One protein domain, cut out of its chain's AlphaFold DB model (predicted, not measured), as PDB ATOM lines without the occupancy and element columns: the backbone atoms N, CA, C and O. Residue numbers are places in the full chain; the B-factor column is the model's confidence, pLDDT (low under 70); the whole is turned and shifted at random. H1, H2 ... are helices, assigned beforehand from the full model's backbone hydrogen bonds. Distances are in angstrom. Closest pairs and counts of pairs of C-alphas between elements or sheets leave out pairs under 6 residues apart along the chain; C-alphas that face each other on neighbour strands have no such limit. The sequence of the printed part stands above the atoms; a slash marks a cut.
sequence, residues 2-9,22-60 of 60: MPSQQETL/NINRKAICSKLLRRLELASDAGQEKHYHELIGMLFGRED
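Overview. This is residues 2 to 9 and 22 to 60 of the 60 residues of the protein "Two-component-system connector protein YcgZ" of Erwinia citreus (UniProt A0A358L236). The picture is a helical hairpin, H2 and H3 side by side and running opposite ways, with the short helix H1 over one side of the pair, where it only just touches H3 and is close to H2 but not clearly touching it. The ends at residues 22 and 60 lead away from the hairpin. The printed part has 47 residues, with three named helices in the order H1, H2, H3 and no named strand, and its class is all helix. It is compact, with a radius of gyration of the C-alphas of 10.4 A, and spans 28 by 26 by 17 A.

Arrangement. Start with H1, residues 5 to 9, and look from there to H3, residues 42 to 56. These two only just touch, with 3 pairs of C-alphas within 8 A; the closest are those of Gln 5 and Leu 51, 6.6 A apart, and H3 touches H1 with residues 47 to 51 alone. Look next at H2, residues 25 to 37: H1 is close to it but not clearly touching, and the closest C-alphas, those of Leu 9 and Ile 28, are 7.9 A apart. H2 and H3 form a helical hairpin and touch, with 12 pairs of C-alphas within 8 A; the closest are those of Leu 36 and Glu 45, 5.7 A apart. Their lines stand at a shallow tilt of 14 degrees, opposite ways. In H1, H2 and H3 every pair of O i and N i+4 is within hydrogen-bond range.

Along the chain. Find C-alpha 5 at (-41.090, 16.784, 11.308), where H1 begins; it ends at residue 9. Beyond the cut, H2 begins at C-alpha 25, at (-55.451, 19.939, 15.733), and runs 18.1 A to C-alpha 37. H3 runs 21.0 A from C-alpha 42 to C-alpha 56, at (-49.732, 26.620, 17.612).

Size, cuts and confidence. The C-alphas farthest apart, those of Asn 22 and Ala 42, are 30.4 A apart. Residues 10 to 21 are not printed, and across this cut C-alphas 9 and 22 are 14.5 A apart. The link from H2 to H3 is tight, with 4 residues. The mean pLDDT of the printed part is 93.2; residues 59 to 60 are under 70.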
ATOM      1  N   MET A   2     -33.508  10.269  13.629       86.19
ATOM      2  CA  MET A   2     -34.869  10.691  13.967       86.19
ATOM      3  C   MET A   2     -35.648  10.986  12.677       86.19
ATOM      4  O   MET A   2     -35.037  11.520  11.750       86.19
ATOM      5  N   PRO A   3     -36.942  10.627  12.577       94.31
ATOM      6  CA  PRO A   3     -37.766  11.058  11.453       94.31
ATOM      7  C   PRO A   3     -37.832  12.584  11.401       94.31
ATOM      8  O   PRO A   3     -37.806  13.248  12.436       94.31
ATOM      9  N   SER A   4     -37.970  13.142  10.205       96.06
ATOM     10  CA  SER A   4     -38.256  14.564  10.039       96.06
ATOM     11  C   SER A   4     -39.606  14.945  10.657       96.06
ATOM     12  O   SER A   4     -40.460  14.101  10.974       96.06
ATOM     13  N   GLN A   5     -39.830  16.251  10.797       95.25
ATOM     14  CA  GLN A   5     -41.090  16.784  11.308       95.25
ATOM     15  C   GLN A   5     -42.282  16.388  10.430       95.25
ATOM     16  O   GLN A   5     -43.306  15.911  10.928       95.25
ATOM     17  N   GLN A   6     -42.115  16.469   9.109       95.56
ATOM     18  CA  GLN A   6     -43.140  16.064   8.148       95.56
ATOM     19  C   GLN A   6     -43.430  14.559   8.205       95.56
ATOM     20  O   GLN A   6     -44.597  14.168   8.220       95.56
ATOM     21  N   GLU A   7     -42.402  13.709   8.301       97.88
ATOM     22  CA  GLU A   7     -42.589  12.258   8.443       97.88
ATOM     23  C   GLU A   7     -43.328  11.908   9.738       97.88
ATOM     24  O   GLU A   7     -44.241  11.082   9.736       97.88
ATOM     25  N   THR A   8     -42.985  12.577  10.840       97.19
ATOM     26  CA  THR A   8     -43.637  12.367  12.138       97.19
ATOM     27  C   THR A   8     -45.113  12.757  12.092       97.19
ATOM     28  O   THR A   8     -45.973  11.987  12.531       97.19
ATOM     29  N   LEU A   9     -45.433  13.921  11.519       97.00
ATOM     30  CA  LEU A   9     -46.817  14.359  11.330       97.00
ATOM     31  C   LEU A   9     -47.585  13.417  10.397       97.00
ATOM     32  O   LEU A   9     -48.717  13.048  10.709       97.00
ATOM     33  N   ASN A  22     -61.472  11.661  12.997       96.62
ATOM     34  CA  ASN A  22     -61.246  12.862  12.200       96.62
ATOM     35  C   ASN A  22     -59.877  13.476  12.509       96.62
ATOM     36  O   ASN A  22     -59.503  13.636  13.676       96.62
ATOM     37  N   ILE A  23     -59.174  13.891  11.457       97.50
ATOM     38  CA  ILE A  23     -57.943  14.665  11.587       97.50
ATOM     39  C   ILE A  23     -58.316  16.090  11.987       97.50
ATOM     40  O   ILE A  23     -59.044  16.786  11.286       97.50
ATOM     41  N   ASN A  24     -57.812  16.527  13.133       95.75
ATOM     42  CA  ASN A  24     -57.910  17.904  13.592       95.75
ATOM     43  C   ASN A  24     -56.747  18.206  14.542       95.75
ATOM     44  O   ASN A  24     -56.074  17.292  15.029       95.75
ATOM     45  N   ARG A  25     -56.534  19.493  14.844       95.50
ATOM     46  CA  ARG A  25     -55.451  19.939  15.733       95.50
ATOM     47  C   ARG A  25     -55.468  19.202  17.077       95.50
ATOM     48  O   ARG A  25     -54.427  18.741  17.522       95.50
ATOM     49  N   LYS A  26     -56.645  19.011  17.690       95.88
ATOM     50  CA  LYS A  26     -56.785  18.309  18.979       95.88
ATOM     51  C   LYS A  26     -56.297  16.859  18.901       95.88
ATOM     52  O   LYS A  26     -55.570  16.418  19.789       95.88
ATOM     53  N   ALA A  27     -56.680  16.123  17.859       97.62
ATOM     54  CA  ALA A  27     -56.277  14.735  17.657       97.62
ATOM     55  C   ALA A  27     -54.759  14.614  17.441       97.62
ATOM     56  O   ALA A  27     -54.130  13.742  18.041       97.62
ATOM     57  N   ILE A  28     -54.172  15.527  16.662       97.44
ATOM     58  CA  ILE A  28     -52.724  15.577  16.415       97.44
ATOM     59  C   ILE A  28     -51.973  15.919  17.710       97.44
ATOM     60  O   ILE A  28     -51.087  15.168  18.112       97.44
ATOM     61  N   CYS A  29     -52.373  16.981  18.419       96.94
ATOM     62  CA  CYS A  29     -51.748  17.378  19.683       96.94
ATOM     63  C   CYS A  29     -51.831  16.268  20.736       96.94
ATOM     64  O   CYS A  29     -50.856  16.023  21.434       96.94
ATOM     65  N   SER A  30     -52.953  15.549  20.825       97.06
ATOM     66  CA  SER A  30     -53.093  14.438  21.780       97.06
ATOM     67  C   SER A  30     -52.091  13.310  21.498       97.06
ATOM     68  O   SER A  30     -51.532  12.733  22.426       97.06
ATOM     69  N   LYS A  31     -51.835  12.997  20.218       97.81
ATOM     70  CA  LYS A  31     -50.826  12.003  19.825       97.81
ATOM     71  C   LYS A  31     -49.403  12.493  20.091       97.81
ATOM     72  O   LYS A  31     -48.598  11.712  20.584       97.81
ATOM     73  N   LEU A  32     -49.105  13.764  19.810       97.69
ATOM     74  CA  LEU A  32     -47.797  14.362  20.100       97.69
ATOM     75  C   LEU A  32     -47.499  14.391  21.598       97.69
ATOM     76  O   LEU A  32     -46.431  13.947  21.997       97.69
ATOM     77  N   LEU A  33     -48.455  14.824  22.424       97.69
ATOM     78  CA  LEU A  33     -48.313  14.824  23.881       97.69
ATOM     79  C   LEU A  33     -48.061  13.414  24.411       97.69
ATOM     80  O   LEU A  33     -47.153  13.215  25.208       97.69
ATOM     81  N   ARG A  34     -48.789  12.412  23.902       97.75
ATOM     82  CA  ARG A  34     -48.552  11.023  24.302       97.75
ATOM     83  C   ARG A  34     -47.159  10.518  23.918       97.75
ATOM     84  O   ARG A  34     -46.583   9.727  24.652       97.75
ATOM     85  N   ARG A  35     -46.626  10.924  22.763       97.00
ATOM     86  CA  ARG A  35     -45.258  10.564  22.356       97.00
ATOM     87  C   ARG A  35     -44.208  11.309  23.181       97.00
ATOM     88  O   ARG A  35     -43.211  10.698  23.536       97.00
ATOM     89  N   LEU A  36     -44.469  12.567  23.541       97.31
ATOM     90  CA  LEU A  36     -43.635  13.362  24.444       97.31
ATOM     91  C   LEU A  36     -43.554  12.737  25.845       97.31
ATOM     92  O   LEU A  36     -42.461  12.582  26.367       97.31
ATOM     93  N   GLU A  37     -44.677  12.289  26.413       97.31
ATOM     94  CA  GLU A  37     -44.710  11.556  27.695       97.31
ATOM     95  C   GLU A  37     -43.874  10.265  27.693       97.31
ATOM     96  O   GLU A  37     -43.483   9.781  28.753       97.31
ATOM     97  N   LEU A  38     -43.665   9.669  26.517       97.19
ATOM     98  CA  LEU A  38     -42.944   8.410  26.328       97.19
ATOM     99  C   LEU A  38     -41.539   8.619  25.746       97.19
ATOM    100  O   LEU A  38     -40.873   7.633  25.426       97.19
ATOM    101  N   ALA A  39     -41.112   9.869  25.561       96.50
ATOM    102  CA  ALA A  39     -39.795  10.186  25.040       96.50
ATOM    103  C   ALA A  39     -38.717   9.734  26.034       96.50
ATOM    104  O   ALA A  39     -38.841   9.929  27.242       96.50
ATOM    105  N   SER A  40     -37.654   9.129  25.511       94.50
ATOM    106  CA  SER A  40     -36.566   8.568  26.325       94.50
ATOM    107  C   SER A  40     -35.313   9.441  26.324       94.50
ATOM    108  O   SER A  40     -34.369   9.158  27.062       94.50
ATOM    109  N   ASP A  41     -35.269  10.465  25.469       96.00
ATOM    110  CA  ASP A  41     -34.117  11.342  25.307       96.00
ATOM    111  C   ASP A  41     -34.516  12.777  24.942       96.00
ATOM    112  O   ASP A  41     -35.557  13.031  24.330       96.00
ATOM    113  N   ALA A  42     -33.626  13.714  25.269       96.06
ATOM    114  CA  ALA A  42     -33.832  15.144  25.056       96.06
ATOM    115  C   ALA A  42     -34.022  15.528  23.577       96.06
ATOM    116  O   ALA A  42     -34.645  16.545  23.271       96.06
ATOM    117  N   GLY A  43     -33.490  14.732  22.643       96.00
ATOM    118  CA  GLY A  43     -33.707  14.941  21.216       96.00
ATOM    119  C   GLY A  43     -35.161  14.679  20.839       96.00
ATOM    120  O   GLY A  43     -35.766  15.494  20.144       96.00
ATOM    121  N   GLN A  44     -35.735  13.571  21.317       96.19
ATOM    122  CA  GLN A  44     -37.151  13.250  21.117       96.19
ATOM    123  C   GLN A  44     -38.062  14.296  21.758       96.19
ATOM    124  O   GLN A  44     -39.014  14.748  21.120       96.19
ATOM    125  N   GLU A  45     -37.756  14.717  22.986       97.00
ATOM    126  CA  GLU A  45     -38.521  15.761  23.673       97.00
ATOM    127  C   GLU A  45     -38.525  17.065  22.871       97.00
ATOM    128  O   GLU A  45     -39.590  17.612  22.572       97.00
ATOM    129  N   LYS A  46     -37.341  17.528  22.446       96.25
ATOM    130  CA  LYS A  46     -37.195  18.727  21.614       96.25
ATOM    131  C   LYS A  46     -37.985  18.608  20.310       96.25
ATOM    132  O   LYS A  46     -38.732  19.519  19.964       96.25
ATOM    133  N   HIS A  47     -37.866  17.475  19.624       96.69
ATOM    134  CA  HIS A  47     -38.557  17.210  18.361       96.69
ATOM    135  C   HIS A  47     -40.080  17.311  18.491       96.69
ATOM    136  O   HIS A  47     -40.729  17.971  17.680       96.69
ATOM    137  N   TYR A  48     -40.667  16.715  19.534       97.31
ATOM    138  CA  TYR A  48     -42.107  16.820  19.773       97.31
ATOM    139  C   TYR A  48     -42.530  18.221  20.227       97.31
ATOM    140  O   TYR A  48     -43.612  18.672  19.847       97.31
ATOM    141  N   HIS A  49     -41.695  18.935  20.988       96.06
ATOM    142  CA  HIS A  49     -41.953  20.331  21.348       96.06
ATOM    143  C   HIS A  49     -41.992  21.260  20.128       96.06
ATOM    144  O   HIS A  49     -42.892  22.096  20.050       96.06
ATOM    145  N   GLU A  50     -41.089  21.086  19.162       95.81
ATOM    146  CA  GLU A  50     -41.087  21.841  17.899       95.81
ATOM    147  C   GLU A  50     -42.373  21.593  17.094       95.81
ATOM    148  O   GLU A  50     -43.049  22.545  16.713       95.81
ATOM    149  N   LEU A  51     -42.807  20.334  16.943       96.25
ATOM    150  CA  LEU A  51     -44.085  20.007  16.283       96.25
ATOM    151  C   LEU A  51     -45.292  20.639  16.967       96.25
ATOM    152  O   LEU A  51     -46.256  21.047  16.317       96.25
ATOM    153  N   ILE A  52     -45.269  20.684  18.295       95.31
ATOM    154  CA  ILE A  52     -46.312  21.349  19.066       95.31
ATOM    155  C   ILE A  52     -46.265  22.862  18.789       95.31
ATOM    156  O   ILE A  52     -47.315  23.459  18.551       95.31
ATOM    157  N   GLY A  53     -45.073  23.463  18.758       93.88
ATOM    158  CA  GLY A  53     -44.851  24.862  18.378       93.88
ATOM    159  C   GLY A  53     -45.424  25.203  16.998       93.88
ATOM    160  O   GLY A  53     -46.251  26.116  16.907       93.88
ATOM    161  N   MET A  54     -45.087  24.401  15.978       92.38
ATOM    162  CA  MET A  54     -45.617  24.473  14.605       92.38
ATOM    163  C   MET A  54     -47.148  24.554  14.590       92.38
ATOM    164  O   MET A  54     -47.749  25.439  13.980       92.38
ATOM    165  N   LEU A  55     -47.821  23.649  15.309       90.38
ATOM    166  CA  LEU A  55     -49.289  23.568  15.325       90.38
ATOM    167  C   LEU A  55     -49.969  24.751  16.025       90.38
ATOM    168  O   LEU A  55     -51.152  25.018  15.773       90.38
ATOM    169  N   PHE A  56     -49.253  25.429  16.920       89.19
ATOM    170  CA  PHE A  56     -49.732  26.620  17.612       89.19
ATOM    171  C   PHE A  56     -49.319  27.927  16.931       89.19
ATOM    172  O   PHE A  56     -49.730  28.980  17.416       89.19
ATOM    173  N   GLY A  57     -48.575  27.870  15.820       83.81
ATOM    174  CA  GLY A  57     -48.066  29.059  15.134       83.81
ATOM    175  C   GLY A  57     -47.102  29.858  16.009       83.81
ATOM    176  O   GLY A  57     -47.134  31.079  15.990       83.81
ATOM    177  N   ARG A  58     -46.314  29.172  16.849       70.56
ATOM    178  CA  ARG A  58     -45.302  29.791  17.726       70.56
ATOM    179  C   ARG A  58     -43.909  29.806  17.092       70.56
ATOM    180  O   ARG A  58     -42.919  29.887  17.812       70.56
ATOM    181  N   GLU A  59     -43.848  29.672  15.776       57.28
ATOM    182  CA  GLU A  59     -42.619  29.742  14.994       57.28
ATOM    183  C   GLU A  59     -42.624  31.033  14.176       57.28
ATOM    184  O   GLU A  59     -43.005  31.036  13.009       57.28
ATOM    185  N   ASP A  60     -42.225  32.114  14.844       48.22
ATOM    186  CA  ASP A  60     -41.636  33.329  14.275       48.22
ATOM    187  C   ASP A  60     -40.435  33.708  15.159       48.22
ATOM    188  O   ASP A  60     -40.600  33.706  16.405       48.22
TER     189      ASP A  60